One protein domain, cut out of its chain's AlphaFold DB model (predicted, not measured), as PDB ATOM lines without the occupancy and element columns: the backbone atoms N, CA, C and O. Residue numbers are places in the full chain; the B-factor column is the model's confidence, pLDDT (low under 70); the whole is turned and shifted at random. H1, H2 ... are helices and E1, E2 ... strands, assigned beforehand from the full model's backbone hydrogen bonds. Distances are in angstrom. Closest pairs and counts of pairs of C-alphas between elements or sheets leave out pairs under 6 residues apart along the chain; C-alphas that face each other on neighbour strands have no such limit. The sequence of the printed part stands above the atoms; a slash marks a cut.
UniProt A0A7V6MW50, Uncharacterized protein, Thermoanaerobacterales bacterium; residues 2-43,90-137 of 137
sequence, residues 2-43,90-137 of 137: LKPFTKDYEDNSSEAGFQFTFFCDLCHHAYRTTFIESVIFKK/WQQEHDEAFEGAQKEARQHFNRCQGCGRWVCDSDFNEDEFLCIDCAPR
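What this domain is: This is residues 2 to 43 and 90 to 137 of the 137 residues of an uncharacterized protein of Thermoanaerobacterales bacterium (UniProt A0A7V6MW50). The model is a narrow rod: a small three-stranded sheet, E1 E2 E3, has the long helix H2 over one face, and past one end of this pair come the short hairpin E4 E5 and then a looped tail, residues 121 to 137. The other end of the rod holds the short helix H1 and the two edges of a cut. The printed part has 90 residues, with E1, E2, E3, H1, H2, E4 and E5 in that order; both sheets, ordered E1 - E2 - E3 and E4 - E5, are antiparallel. The class is mixed, helices and strands, though under half of the residues are in named elements. It is only just loose, close to compact, with a radius of gyration of the C-alphas of 15.0 A and spans of 51 by 18 by 17 A.

Where its parts are: Find C-alpha 9 at (6.515, -0.196, 34.454), where E1 begins; it runs to residue 11. E2 is residues 20 to 23, 10.1 A long, and E3 is residues 30 to 32. H1 follows at residues 39 to 43. After the cut, look for C-alpha 90 at (-6.669, 1.820, 19.823); from there H2 runs 21.7 A to residue 105. E4 is residues 109 to 111, and E5, residues 118 to 120, ends at (4.748, -2.022, 47.922).

How they stand to each other: E1, E2 and E3 form a meander, each strand the antiparallel neighbour of the one before. In the hairpin E1 and E2, look at N 10 and O 21, 2.8 A apart and within hydrogen-bond range; in the hairpin E2 and E3, N 31 and O 22 are also 2.8 A apart. Beyond these strands, residues 17 to 18 pair with 36 to 37, antiparallel. H2 is on this sheet at a height of 9.1 A, making two layers, a helix on one face of a sheet. It lies over E2 and only just over E3, with 3 of its C-alphas falling on E3, and runs slantwise to the strands, at 39 degrees to E2 on the local plane. The closest C-alphas of E2 and H2 are those of Phe 20 and Ala 101, 6.6 A apart. H1 is not on the sheet; it is close to H2 but not clearly touching, with the C-alphas of Ile 40 and Trp 90 closest at 7.0 A. In the hairpin E4 and E5, N 110 and O 119 are 2.8 A apart. E2 and E5 are apart, but only just, at 8.2 A. In H1 and H2 every O i to N i+4 pair is within hydrogen-bond range.

The domain as a whole: The two farthest C-alphas, those of Lys 43 and Pro 136, are 51.7 A apart. Residues 44 to 89 are not printed, and C-alphas 43 and 90 are 12.1 A apart across the cut. Of the links printed whole, H2 to E4 is tight, the others are short, and no link is long. The mean pLDDT of the printed part is 92.7, that of H1 is 78, and no printed residue is under 70.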
ATOM      1  N   LEU A   2       0.704   8.916  28.545       80.81
ATOM      2  CA  LEU A   2       0.598   9.194  29.967       80.81
ATOM      3  C   LEU A   2       1.863   8.731  30.699       80.81
ATOM      4  O   LEU A   2       2.539   7.799  30.271       80.81
ATOM      5  N   LYS A   3       2.199   9.404  31.803       88.56
ATOM      6  CA  LYS A   3       3.351   9.034  32.634       88.56
ATOM      7  C   LYS A   3       2.915   8.031  33.710       88.56
ATOM      8  O   LYS A   3       1.868   8.269  34.324       88.56
ATOM      9  N   PRO A   4       3.678   6.949  33.952       92.31
ATOM     10  CA  PRO A   4       3.460   6.074  35.101       92.31
ATOM     11  C   PRO A   4       3.756   6.830  36.402       92.31
ATOM     12  O   PRO A   4       4.471   7.835  36.406       92.31
ATOM     13  N   PHE A   5       3.201   6.346  37.512       93.56
ATOM     14  CA  PHE A   5       3.500   6.891  38.837       93.56
ATOM     15  C   PHE A   5       4.725   6.228  39.484       93.56
ATOM     16  O   PHE A   5       5.435   6.900  40.229       93.56
ATOM     17  N   THR A   6       4.975   4.949  39.192       93.06
ATOM     18  CA  THR A   6       6.211   4.244  39.560       93.06
ATOM     19  C   THR A   6       7.348   4.657  38.636       93.06
ATOM     20  O   THR A   6       7.120   5.154  37.527       93.06
ATOM     21  N   LYS A   7       8.589   4.441  39.079       92.88
ATOM     22  CA  LYS A   7       9.765   4.693  38.245       92.88
ATOM     23  C   LYS A   7       9.800   3.761  37.033       92.88
ATOM     24  O   LYS A   7      10.073   4.222  35.927       92.88
ATOM     25  N   ASP A   8       9.472   2.490  37.261       93.75
ATOM     26  CA  ASP A   8       9.492   1.434  36.253       93.75
ATOM     27  C   ASP A   8       8.092   0.821  36.078       93.75
ATOM     28  O   ASP A   8       7.353   0.601  37.046       93.75
ATOM     29  N   TYR A   9       7.724   0.539  34.828       95.44
ATOM     30  CA  TYR A   9       6.515  -0.196  34.454       95.44
ATOM     31  C   TYR A   9       6.744  -0.947  33.137       95.44
ATOM     32  O   TYR A   9       7.611  -0.580  32.344       95.44
ATOM     33  N   GLU A  10       5.949  -1.983  32.897       95.38
ATOM     34  CA  GLU A  10       5.962  -2.771  31.669       95.38
ATOM     35  C   GLU A  10       4.563  -2.801  31.054       95.38
ATOM     36  O   GLU A  10       3.575  -3.181  31.694       95.38
ATOM     37  N   ASP A  11       4.490  -2.407  29.788       93.31
ATOM     38  CA  ASP A  11       3.277  -2.497  28.991       93.31
ATOM     39  C   ASP A  11       3.163  -3.899  28.383       93.31
ATOM     40  O   ASP A  11       3.930  -4.275  27.500       93.31
ATOM     41  N   ASN A  12       2.203  -4.677  28.881       91.69
ATOM     42  CA  ASN A  12       1.903  -6.032  28.423       91.69
ATOM     43  C   ASN A  12       0.668  -6.044  27.495       91.69
ATOM     44  O   ASN A  12      -0.030  -7.055  27.386       91.69
ATOM     45  N   SER A  13       0.359  -4.913  26.851       88.44
ATOM     46  CA  SER A  13      -0.797  -4.768  25.964       88.44
ATOM     47  C   SER A  13      -0.599  -5.450  24.609       88.44
ATOM     48  O   SER A  13       0.504  -5.593  24.087       88.44
ATOM     49  N   SER A  14      -1.714  -5.852  24.007       86.31
ATOM     50  CA  SER A  14      -1.786  -6.507  22.700       86.31
ATOM     51  C   SER A  14      -2.958  -5.954  21.884       86.31
ATOM     52  O   SER A  14      -3.728  -5.118  22.354       86.31
ATOM     53  N   GLU A  15      -3.160  -6.448  20.659       79.31
ATOM     54  CA  GLU A  15      -4.346  -6.065  19.878       79.31
ATOM     55  C   GLU A  15      -5.652  -6.443  20.606       79.31
ATOM     56  O   GLU A  15      -6.633  -5.700  20.552       79.31
ATOM     57  N   ALA A  16      -5.655  -7.564  21.334       83.19
ATOM     58  CA  ALA A  16      -6.838  -8.105  22.000       83.19
ATOM     59  C   ALA A  16      -7.234  -7.359  23.286       83.19
ATOM     60  O   ALA A  16      -8.360  -7.518  23.762       83.19
ATOM     61  N   GLY A  17      -6.335  -6.564  23.861       89.56
ATOM     62  CA  GLY A  17      -6.585  -5.876  25.119       89.56
ATOM     63  C   GLY A  17      -5.324  -5.353  25.784       89.56
ATOM     64  O   GLY A  17      -4.214  -5.516  25.277       89.56
ATOM     65  N   PHE A  18      -5.525  -4.739  26.939       94.19
ATOM     66  CA  PHE A  18      -4.544  -3.939  27.648       94.19
ATOM     67  C   PHE A  18      -4.255  -4.542  29.014       94.19
ATOM     68  O   PHE A  18      -5.168  -4.939  29.741       94.19
ATOM     69  N   GLN A  19      -2.976  -4.607  29.360       95.50
ATOM     70  CA  GLN A  19      -2.532  -5.045  30.674       95.50
ATOM     71  C   GLN A  19      -1.202  -4.385  30.995       95.50
ATOM     72  O   GLN A  19      -0.319  -4.302  30.145       95.50
ATOM     73  N   PHE A  20      -1.045  -3.951  32.239       96.56
ATOM     74  CA  PHE A  20       0.132  -3.216  32.671       96.56
ATOM     75  C   PHE A  20       0.714  -3.869  33.916       96.56
ATOM     76  O   PHE A  20      -0.007  -4.425  34.745       96.56
ATOM     77  N   THR A  21       2.033  -3.813  34.039       96.81
ATOM     78  CA  THR A  21       2.746  -4.281  35.224       96.81
ATOM     79  C   THR A  21       3.520  -3.108  35.810       96.81
ATOM     80  O   THR A  21       4.306  -2.480  35.107       96.81
ATOM     81  N   PHE A  22       3.289  -2.793  37.079       97.19
ATOM     82  CA  PHE A  22       3.995  -1.738  37.811       97.19
ATOM     83  C   PHE A  22       4.958  -2.374  38.809       97.19
ATOM     84  O   PHE A  22       4.651  -3.426  39.371       97.19
ATOM     85  N   PHE A  23       6.109  -1.747  39.042       97.50
ATOM     86  CA  PHE A  23       7.145  -2.300  39.912       97.50
ATOM     87  C   PHE A  23       7.379  -1.425  41.142       97.50
ATOM     88  O   PHE A  23       7.320  -0.200  41.062       97.50
ATOM     89  N   CYS A  24       7.672  -2.066  42.276       97.25
ATOM     90  CA  CYS A  24       8.135  -1.380  43.480       97.25
ATOM     91  C   CYS A  24       9.484  -0.699  43.218       97.25
ATOM     92  O   CYS A  24      10.421  -1.352  42.758       97.25
ATOM     93  N   ASP A  25       9.614   0.575  43.592       96.69
ATOM     94  CA  ASP A  25      10.854   1.343  43.421       96.69
ATOM     95  C   ASP A  25      12.002   0.877  44.352       96.69
ATOM     96  O   ASP A  25      13.111   1.409  44.261       96.69
ATOM     97  N   LEU A  26      11.740  -0.062  45.276       95.19
ATOM     98  CA  LEU A  26      12.705  -0.586  46.251       95.19
ATOM     99  C   LEU A  26      13.046  -2.060  45.981       95.19
ATOM    100  O   LEU A  26      14.183  -2.364  45.628       95.19
ATOM    101  N   CYS A  27      12.079  -2.976  46.091       96.25
ATOM    102  CA  CYS A  27      12.317  -4.408  45.869       96.25
ATOM    103  C   CYS A  27      12.074  -4.903  44.432       96.25
ATOM    104  O   CYS A  27      12.285  -6.085  44.161       96.25
ATOM    105  N   HIS A  28      11.597  -4.050  43.517       96.38
ATOM    106  CA  HIS A  28      11.195  -4.433  42.154       96.38
ATOM    107  C   HIS A  28      10.116  -5.529  42.076       96.38
ATOM    108  O   HIS A  28       9.946  -6.170  41.039       96.38
ATOM    109  N   HIS A  29       9.338  -5.740  43.144       95.94
ATOM    110  CA  HIS A  29       8.182  -6.627  43.084       95.94
ATOM    111  C   HIS A  29       7.132  -6.080  42.111       95.94
ATOM    112  O   HIS A  29       6.833  -4.883  42.109       95.94
ATOM    113  N   ALA A  30       6.588  -6.970  41.284       95.50
ATOM    114  CA  ALA A  30       5.665  -6.637  40.213       95.50
ATOM    115  C   ALA A  30       4.207  -6.746  40.677       95.50
ATOM    116  O   ALA A  30       3.793  -7.780  41.200       95.50
ATOM    117  N   TYR A  31       3.407  -5.719  40.404       96.06
ATOM    118  CA  TYR A  31       1.950  -5.777  40.471       96.06
ATOM    119  C   TYR A  31       1.376  -5.691  39.060       96.06
ATOM    120  O   TYR A  31       1.557  -4.692  38.360       96.06
ATOM    121  N   ARG A  32       0.686  -6.749  38.634       96.69
ATOM    122  CA  ARG A  32       0.057  -6.838  37.314       96.69
ATOM    123  C   ARG A  32      -1.419  -6.487  37.423       96.69
ATOM    124  O   ARG A  32      -2.137  -7.122  38.189       96.69
ATOM    125  N   THR A  33      -1.860  -5.521  36.627       96.12
ATOM    126  CA  THR A  33      -3.247  -5.056  36.643       96.12
ATOM    127  C   THR A  33      -4.195  -6.042  35.978       96.12
ATOM    128  O   THR A  33      -3.785  -6.934  35.218       96.12
ATOM    129  N   THR A  34      -5.488  -5.854  36.223       94.88
ATOM    130  CA  THR A  34      -6.532  -6.594  35.516       94.88
ATOM    131  C   THR A  34      -6.422  -6.416  33.996       94.88
ATOM    132  O   THR A  34      -6.004  -5.372  33.490       94.88
ATOM    133  N   PHE A  35      -6.747  -7.481  33.258       94.19
ATOM    134  CA  PHE A  35      -6.748  -7.459  31.797       94.19
ATOM    135  C   PHE A  35      -8.016  -6.769  31.287       94.19
ATOM    136  O   PHE A  35      -9.130  -7.196  31.601       94.19
ATOM    137  N   ILE A  36      -7.844  -5.737  30.465       90.69
ATOM    138  CA  ILE A  36      -8.933  -4.957  29.878       90.69
ATOM    139  C   ILE A  36      -9.069  -5.357  28.406       90.69
ATOM    140  O   ILE A  36      -8.193  -5.075  27.596       90.69
ATOM    141  N   GLU A  37     -10.163  -6.029  28.042       87.62
ATOM    142  CA  GLU A  37     -10.423  -6.433  26.651       87.62
ATOM    143  C   GLU A  37     -10.662  -5.198  25.760       87.62
ATOM    144  O   GLU A  37     -11.472  -4.336  26.105       87.62
ATOM    145  N   SER A  38     -10.005  -5.122  24.594       85.06
ATOM    146  CA  SER A  38     -10.179  -3.980  23.689       85.06
ATOM    147  C   SER A  38     -11.520  -4.054  22.954       85.06
ATOM    148  O   SER A  38     -11.930  -5.081  22.388       85.06
ATOM    149  N   VAL A  39     -12.242  -2.933  22.944       82.25
ATOM    150  CA  VAL A  39     -13.586  -2.876  22.360       82.25
ATOM    151  C   VAL A  39     -13.480  -2.890  20.835       82.25
ATOM    152  O   VAL A  39     -14.309  -3.525  20.166       82.25
ATOM    153  N   ILE A  40     -12.439  -2.266  20.267       78.81
ATOM    154  CA  ILE A  40     -12.169  -2.311  18.822       78.81
ATOM    155  C   ILE A  40     -11.934  -3.744  18.330       78.81
ATOM    156  O   ILE A  40     -12.555  -4.152  17.342       78.81
ATOM    157  N   PHE A  41     -11.085  -4.533  18.996       75.50
ATOM    158  CA  PHE A  41     -10.796  -5.907  18.568       75.50
ATOM    159  C   PHE A  41     -12.044  -6.785  18.613       75.50
ATOM    160  O   PHE A  41     -12.358  -7.486  17.646       75.50
ATOM    161  N   LYS A  42     -12.825  -6.680  19.693       76.12
ATOM    162  CA  LYS A  42     -14.096  -7.397  19.844       76.12
ATOM    163  C   LYS A  42     -15.081  -7.067  18.720       76.12
ATOM    164  O   LYS A  42     -15.689  -7.974  18.142       76.12
ATOM    165  N   LYS A  43     -15.204  -5.784  18.356       77.00
ATOM    166  CA  LYS A  43     -16.039  -5.320  17.233       77.00
ATOM    167  C   LYS A  43     -15.536  -5.846  15.886       77.00
ATOM    168  O   LYS A  43     -16.347  -6.345  15.105       77.00
ATOM    169  N   TRP A  90      -7.357   2.727  18.896       85.69
ATOM    170  CA  TRP A  90      -6.669   1.820  19.823       85.69
ATOM    171  C   TRP A  90      -5.807   2.601  20.821       85.69
ATOM    172  O   TRP A  90      -5.791   2.264  21.996       85.69
ATOM    173  N   GLN A  91      -5.123   3.659  20.370       86.94
ATOM    174  CA  GLN A  91      -4.330   4.536  21.241       86.94
ATOM    175  C   GLN A  91      -5.198   5.245  22.283       86.94
ATOM    176  O   GLN A  91      -4.798   5.364  23.435       86.94
ATOM    177  N   GLN A  92      -6.403   5.669  21.900       89.06
ATOM    178  CA  GLN A  92      -7.352   6.258  22.839       89.06
ATOM    179  C   GLN A  92      -7.822   5.243  23.893       89.06
ATOM    180  O   GLN A  92      -7.829   5.565  25.079       89.06
ATOM    181  N   GLU A  93      -8.180   4.022  23.477       90.12
ATOM    182  CA  GLU A  93      -8.550   2.944  24.410       90.12
ATOM    183  C   GLU A  93      -7.373   2.546  25.314       90.12
ATOM    184  O   GLU A  93      -7.576   2.251  26.490       90.12
ATOM    185  N   HIS A  94      -6.145   2.579  24.791       92.19
ATOM    186  CA  HIS A  94      -4.923   2.321  25.553       92.19
ATOM    187  C   HIS A  94      -4.697   3.369  26.641       92.19
ATOM    188  O   HIS A  94      -4.499   2.995  27.795       92.19
ATOM    189  N   ASP A  95      -4.774   4.661  26.300       92.88
ATOM    190  CA  ASP A  95      -4.602   5.746  27.270       92.88
ATOM    191  C   ASP A  95      -5.679   5.654  28.379       92.88
ATOM    192  O   ASP A  95      -5.354   5.750  29.563       92.88
ATOM    193  N   GLU A  96      -6.945   5.376  28.031       93.00
ATOM    194  CA  GLU A  96      -8.030   5.174  29.009       93.00
ATOM    195  C   GLU A  96      -7.789   3.944  29.902       93.00
ATOM    196  O   GLU A  96      -7.920   4.012  31.132       93.00
ATOM    197  N   ALA A  97      -7.384   2.820  29.304       93.88
ATOM    198  CA  ALA A  97      -7.041   1.606  30.032       93.88
ATOM    199  C   ALA A  97      -5.848   1.829  30.971       93.88
ATOM    200  O   ALA A  97      -5.848   1.328  32.097       93.88
ATOM    201  N   PHE A  98      -4.857   2.617  30.550       95.31
ATOM    202  CA  PHE A  98      -3.694   2.953  31.360       95.31
ATOM    203  C   PHE A  98      -4.065   3.818  32.569       95.31
ATOM    204  O   PHE A  98      -3.557   3.586  33.665       95.31
ATOM    205  N   GLU A  99      -4.983   4.780  32.429       94.94
ATOM    206  CA  GLU A  99      -5.501   5.531  33.582       94.94
ATOM    207  C   GLU A  99      -6.229   4.627  34.582       94.94
ATOM    208  O   GLU A  99      -6.051   4.775  35.796       94.94
ATOM    209  N   GLY A 100      -7.037   3.685  34.086       94.75
ATOM    210  CA  GLY A 100      -7.701   2.677  34.915       94.75
ATOM    211  C   GLY A 100      -6.698   1.797  35.660       94.75
ATOM    212  O   GLY A 100      -6.777   1.657  36.881       94.75
ATOM    213  N   ALA A 101      -5.697   1.291  34.942       95.62
ATOM    214  CA  ALA A 101      -4.628   0.467  35.486       95.62
ATOM    215  C   ALA A 101      -3.796   1.210  36.542       95.62
ATOM    216  O   ALA A 101      -3.475   0.644  37.585       95.62
ATOM    217  N   GLN A 102      -3.505   2.500  36.336       95.12
ATOM    218  CA  GLN A 102      -2.837   3.316  37.352       95.12
ATOM    219  C   GLN A 102      -3.678   3.470  38.623       95.12
ATOM    220  O   GLN A 102      -3.121   3.457  39.719       95.12
ATOM    221  N   LYS A 103      -5.005   3.629  38.510       94.94
ATOM    222  CA  LYS A 103      -5.895   3.722  39.681       94.94
ATOM    223  C   LYS A 103      -5.926   2.417  40.468       94.94
ATOM    224  O   LYS A 103      -5.870   2.473  41.691       94.94
ATOM    225  N   GLU A 104      -5.990   1.283  39.774       95.75
ATOM    226  CA  GLU A 104      -5.924  -0.048  40.384       95.75
ATOM    227  C   GLU A 104      -4.579  -0.250  41.092       95.75
ATOM    228  O   GLU A 104      -4.535  -0.511  42.290       95.75
ATOM    229  N   ALA A 105      -3.469  -0.031  40.383       95.19
ATOM    230  CA  ALA A 105      -2.136  -0.230  40.932       95.19
ATOM    231  C   ALA A 105      -1.859   0.677  42.141       95.19
ATOM    232  O   ALA A 105      -1.291   0.215  43.123       95.19
ATOM    233  N   ARG A 106      -2.320   1.935  42.144       94.44
ATOM    234  CA  ARG A 106      -2.159   2.848  43.295       94.44
ATOM    235  C   ARG A 106      -2.774   2.341  44.602       94.44
ATOM    236  O   ARG A 106      -2.432   2.881  45.644       94.44
ATOM    237  N   GLN A 107      -3.662   1.348  44.574       94.62
ATOM    238  CA  GLN A 107      -4.194   0.725  45.790       94.62
ATOM    239  C   GLN A 107      -3.211  -0.267  46.432       94.62
ATOM    240  O   GLN A 107      -3.392  -0.624  47.589       94.62
ATOM    241  N   HIS A 108      -2.182  -0.689  45.694       95.00
ATOM    242  CA  HIS A 108      -1.167  -1.665  46.109       95.00
ATOM    243  C   HIS A 108       0.225  -1.050  46.318       95.00
ATOM    244  O   HIS A 108       1.190  -1.762  46.609       95.00
ATOM    245  N   PHE A 109       0.348   0.264  46.126       96.81
ATOM    246  CA  PHE A 109       1.587   1.000  46.333       96.81
ATOM    247  C   PHE A 109       1.347   2.210  47.224       96.81
ATOM    248  O   PHE A 109       0.362   2.931  47.079       96.81
ATOM    249  N   ASN A 110       2.327   2.498  48.070       96.50
ATOM    250  CA  ASN A 110       2.335   3.634  48.972       96.50
ATOM    251  C   ASN A 110       3.457   4.592  48.581       96.50
ATOM    252  O   ASN A 110       4.588   4.182  48.306       96.50
ATOM    253  N   ARG A 111       3.155   5.891  48.562       96.44
ATOM    254  CA  ARG A 111       4.156   6.923  48.288       96.44
ATOM    255  C   ARG A 111       4.857   7.323  49.580       96.44
ATOM    256  O   ARG A 111       4.237   7.911  50.462       96.44
ATOM    257  N   CYS A 112       6.162   7.084  49.657       96.50
ATOM    258  CA  CYS A 112       6.986   7.534  50.775       96.50
ATOM    259  C   CYS A 112       7.038   9.069  50.827       96.50
ATOM    260  O   CYS A 112       7.428   9.713  49.849       96.50
ATOM    261  N   GLN A 113       6.691   9.669  51.969       94.56
ATOM    262  CA  GLN A 113       6.725  11.130  52.137       94.56
ATOM    263  C   GLN A 113       8.151  11.697  52.252       94.56
ATOM    264  O   GLN A 113       8.362  12.875  51.983       94.56
ATOM    265  N   GLY A 114       9.132  10.863  52.610       94.81
ATOM    266  CA  GLY A 114      10.532  11.263  52.757       94.81
ATOM    267  C   GLY A 114      11.279  11.318  51.427       94.81
ATOM    268  O   GLY A 114      11.859  12.343  51.081       94.81
ATOM    269  N   CYS A 115      11.259  10.226  50.657       95.81
ATOM    270  CA  CYS A 115      12.013  10.118  49.399       95.81
ATOM    271  C   CYS A 115      11.150  10.216  48.130       95.81
ATOM    272  O   CYS A 115      11.693  10.283  47.029       95.81
ATOM    273  N   GLY A 116       9.818  10.211  48.252       94.88
ATOM    274  CA  GLY A 116       8.889  10.323  47.125       94.88
ATOM    275  C   GLY A 116       8.720   9.063  46.270       94.88
ATOM    276  O   GLY A 116       7.936   9.113  45.322       94.88
ATOM    277  N   ARG A 117       9.425   7.967  46.589       95.81
ATOM    278  CA  ARG A 117       9.323   6.668  45.900       95.81
ATOM    279  C   ARG A 117       7.972   6.000  46.152       95.81
ATOM    280  O   ARG A 117       7.396   6.167  47.231       95.81
ATOM    281  N   TRP A 118       7.509   5.218  45.184       97.12
ATOM    282  CA  TRP A 118       6.345   4.348  45.322       97.12
ATOM    283  C   TRP A 118       6.791   2.927  45.642       97.12
ATOM    284  O   TRP A 118       7.501   2.287  44.866       97.12
ATOM    285  N   VAL A 119       6.384   2.438  46.808       97.25
ATOM    286  CA  VAL A 119       6.810   1.145  47.346       97.25
ATOM    287  C   VAL A 119       5.611   0.248  47.626       97.25
ATOM    288  O   VAL A 119       4.515   0.747  47.872       97.25
ATOM    289  N   CYS A 120       5.793  -1.068  47.548       96.75
ATOM    290  CA  CYS A 120       4.748  -2.022  47.922       96.75
ATOM    291  C   CYS A 120       4.524  -2.022  49.444       96.75
ATOM    292  O   CYS A 120       5.363  -1.536  50.202       96.75
ATOM    293  N   ASP A 121       3.416  -2.610  49.898       95.00
ATOM    294  CA  ASP A 121       3.053  -2.672  51.326       95.00
ATOM    295  C   ASP A 121       4.148  -3.307  52.208       95.00
ATOM    296  O   ASP A 121       4.364  -2.900  53.350       95.00
ATOM    297  N   SER A 122       4.897  -4.278  51.675       95.06
ATOM    298  CA  SER A 122       6.002  -4.927  52.397       95.06
ATOM    299  C   SER A 122       7.168  -3.975  52.691       95.06
ATOM    300  O   SER A 122       7.767  -4.058  53.762       95.06
ATOM    301  N   ASP A 123       7.444  -3.043  51.778       96.38
ATOM    302  CA  ASP A 123       8.547  -2.079  51.865       96.38
ATOM    303  C   ASP A 123       8.107  -0.718  52.434       96.38
ATOM    304  O   ASP A 123       8.893   0.235  52.492       96.38
ATOM    305  N   PHE A 124       6.845  -0.604  52.847       96.81
ATOM    306  CA  PHE A 124       6.279   0.599  53.439       96.81
ATOM    307  C   PHE A 124       6.137   0.441  54.950       96.81
ATOM    308  O   PHE A 124       5.466  -0.473  55.407       96.81
ATOM    309  N   ASN A 125       6.748   1.334  55.725       95.88
ATOM    310  CA  ASN A 125       6.534   1.478  57.157       95.88
ATOM    311  C   ASN A 125       5.280   2.338  57.404       95.88
ATOM    312  O   ASN A 125       5.289   3.556  57.221       95.88
ATOM    313  N   GLU A 126       4.200   1.670  57.801       93.19
ATOM    314  CA  GLU A 126       2.881   2.262  58.034       93.19
ATOM    315  C   GLU A 126       2.791   3.133  59.292       93.19
ATOM    316  O   GLU A 126       1.992   4.066  59.305       93.19
ATOM    317  N   ASP A 127       3.639   2.895  60.295       92.94
ATOM    318  CA  ASP A 127       3.659   3.688  61.531       92.94
ATOM    319  C   ASP A 127       4.226   5.095  61.282       92.94
ATOM    320  O   ASP A 127       3.717   6.093  61.792       92.94
ATOM    321  N   GLU A 128       5.253   5.180  60.435       94.00
ATOM    322  CA  GLU A 128       5.966   6.426  60.119       94.00
ATOM    323  C   GLU A 128       5.526   7.052  58.780       94.00
ATOM    324  O   GLU A 128       5.962   8.148  58.429       94.00
ATOM    325  N   PHE A 129       4.667   6.376  58.007       94.06
ATOM    326  CA  PHE A 129       4.271   6.756  56.640       94.06
ATOM    327  C   PHE A 129       5.461   6.951  55.672       94.06
ATOM    328  O   PHE A 129       5.457   7.813  54.778       94.06
ATOM    329  N   LEU A 130       6.500   6.132  55.838       96.81
ATOM    330  CA  LEU A 130       7.765   6.190  55.102       96.81
ATOM    331  C   LEU A 130       8.132   4.808  54.551       96.81
ATOM    332  O   LEU A 130       7.610   3.800  54.997       96.81
ATOM    333  N   CYS A 131       9.031   4.721  53.570       96.81
ATOM    334  CA  CYS A 131       9.568   3.422  53.151       96.81
ATOM    335  C   CYS A 131      10.614   2.907  54.149       96.81
ATOM    336  O   CYS A 131      11.232   3.702  54.860       96.81
ATOM    337  N   ILE A 132      10.867   1.598  54.144       96.25
ATOM    338  CA  ILE A 132      11.820   0.942  55.060       96.25
ATOM    339  C   ILE A 132      13.265   1.457  54.937       96.25
ATOM    340  O   ILE A 132      14.002   1.427  55.916       96.25
ATOM    341  N   ASP A 133      13.655   1.995  53.774       95.69
ATOM    342  CA  ASP A 133      14.941   2.693  53.592       95.69
ATOM    343  C   ASP A 133      15.019   4.006  54.397       95.69
ATOM    344  O   ASP A 133      16.096   4.411  54.830       95.69
ATOM    345  N   CYS A 134      13.895   4.719  54.542       95.81
ATOM    346  CA  CYS A 134      13.833   6.018  55.218       95.81
ATOM    347  C   CYS A 134      13.561   5.878  56.717       95.81
ATOM    348  O   CYS A 134      14.140   6.618  57.508       95.81
ATOM    349  N   ALA A 135      12.680   4.953  57.092       95.12
ATOM    350  CA  ALA A 135      12.362   4.625  58.473       95.12
ATOM    351  C   ALA A 135      12.270   3.099  58.607       95.12
ATOM    352  O   ALA A 135      11.222   2.520  58.296       95.12
ATOM    353  N   PRO A 136      13.361   2.439  59.033       90.56
ATOM    354  CA  PRO A 136      13.358   1.010  59.304       90.56
ATOM    355  C   PRO A 136      12.286   0.653  60.337       90.56
ATOM    356  O   PRO A 136      12.025   1.436  61.252       90.56
ATOM    357  N   ARG A 137      11.673  -0.516  60.159       82.94
ATOM    358  CA  ARG A 137      10.749  -1.114  61.129       82.94
ATOM    359  C   ARG A 137      11.507  -1.752  62.290       82.94
ATOM    360  O   ARG A 137      12.626  -2.261  62.046       82.94
TER     361      ARG A 137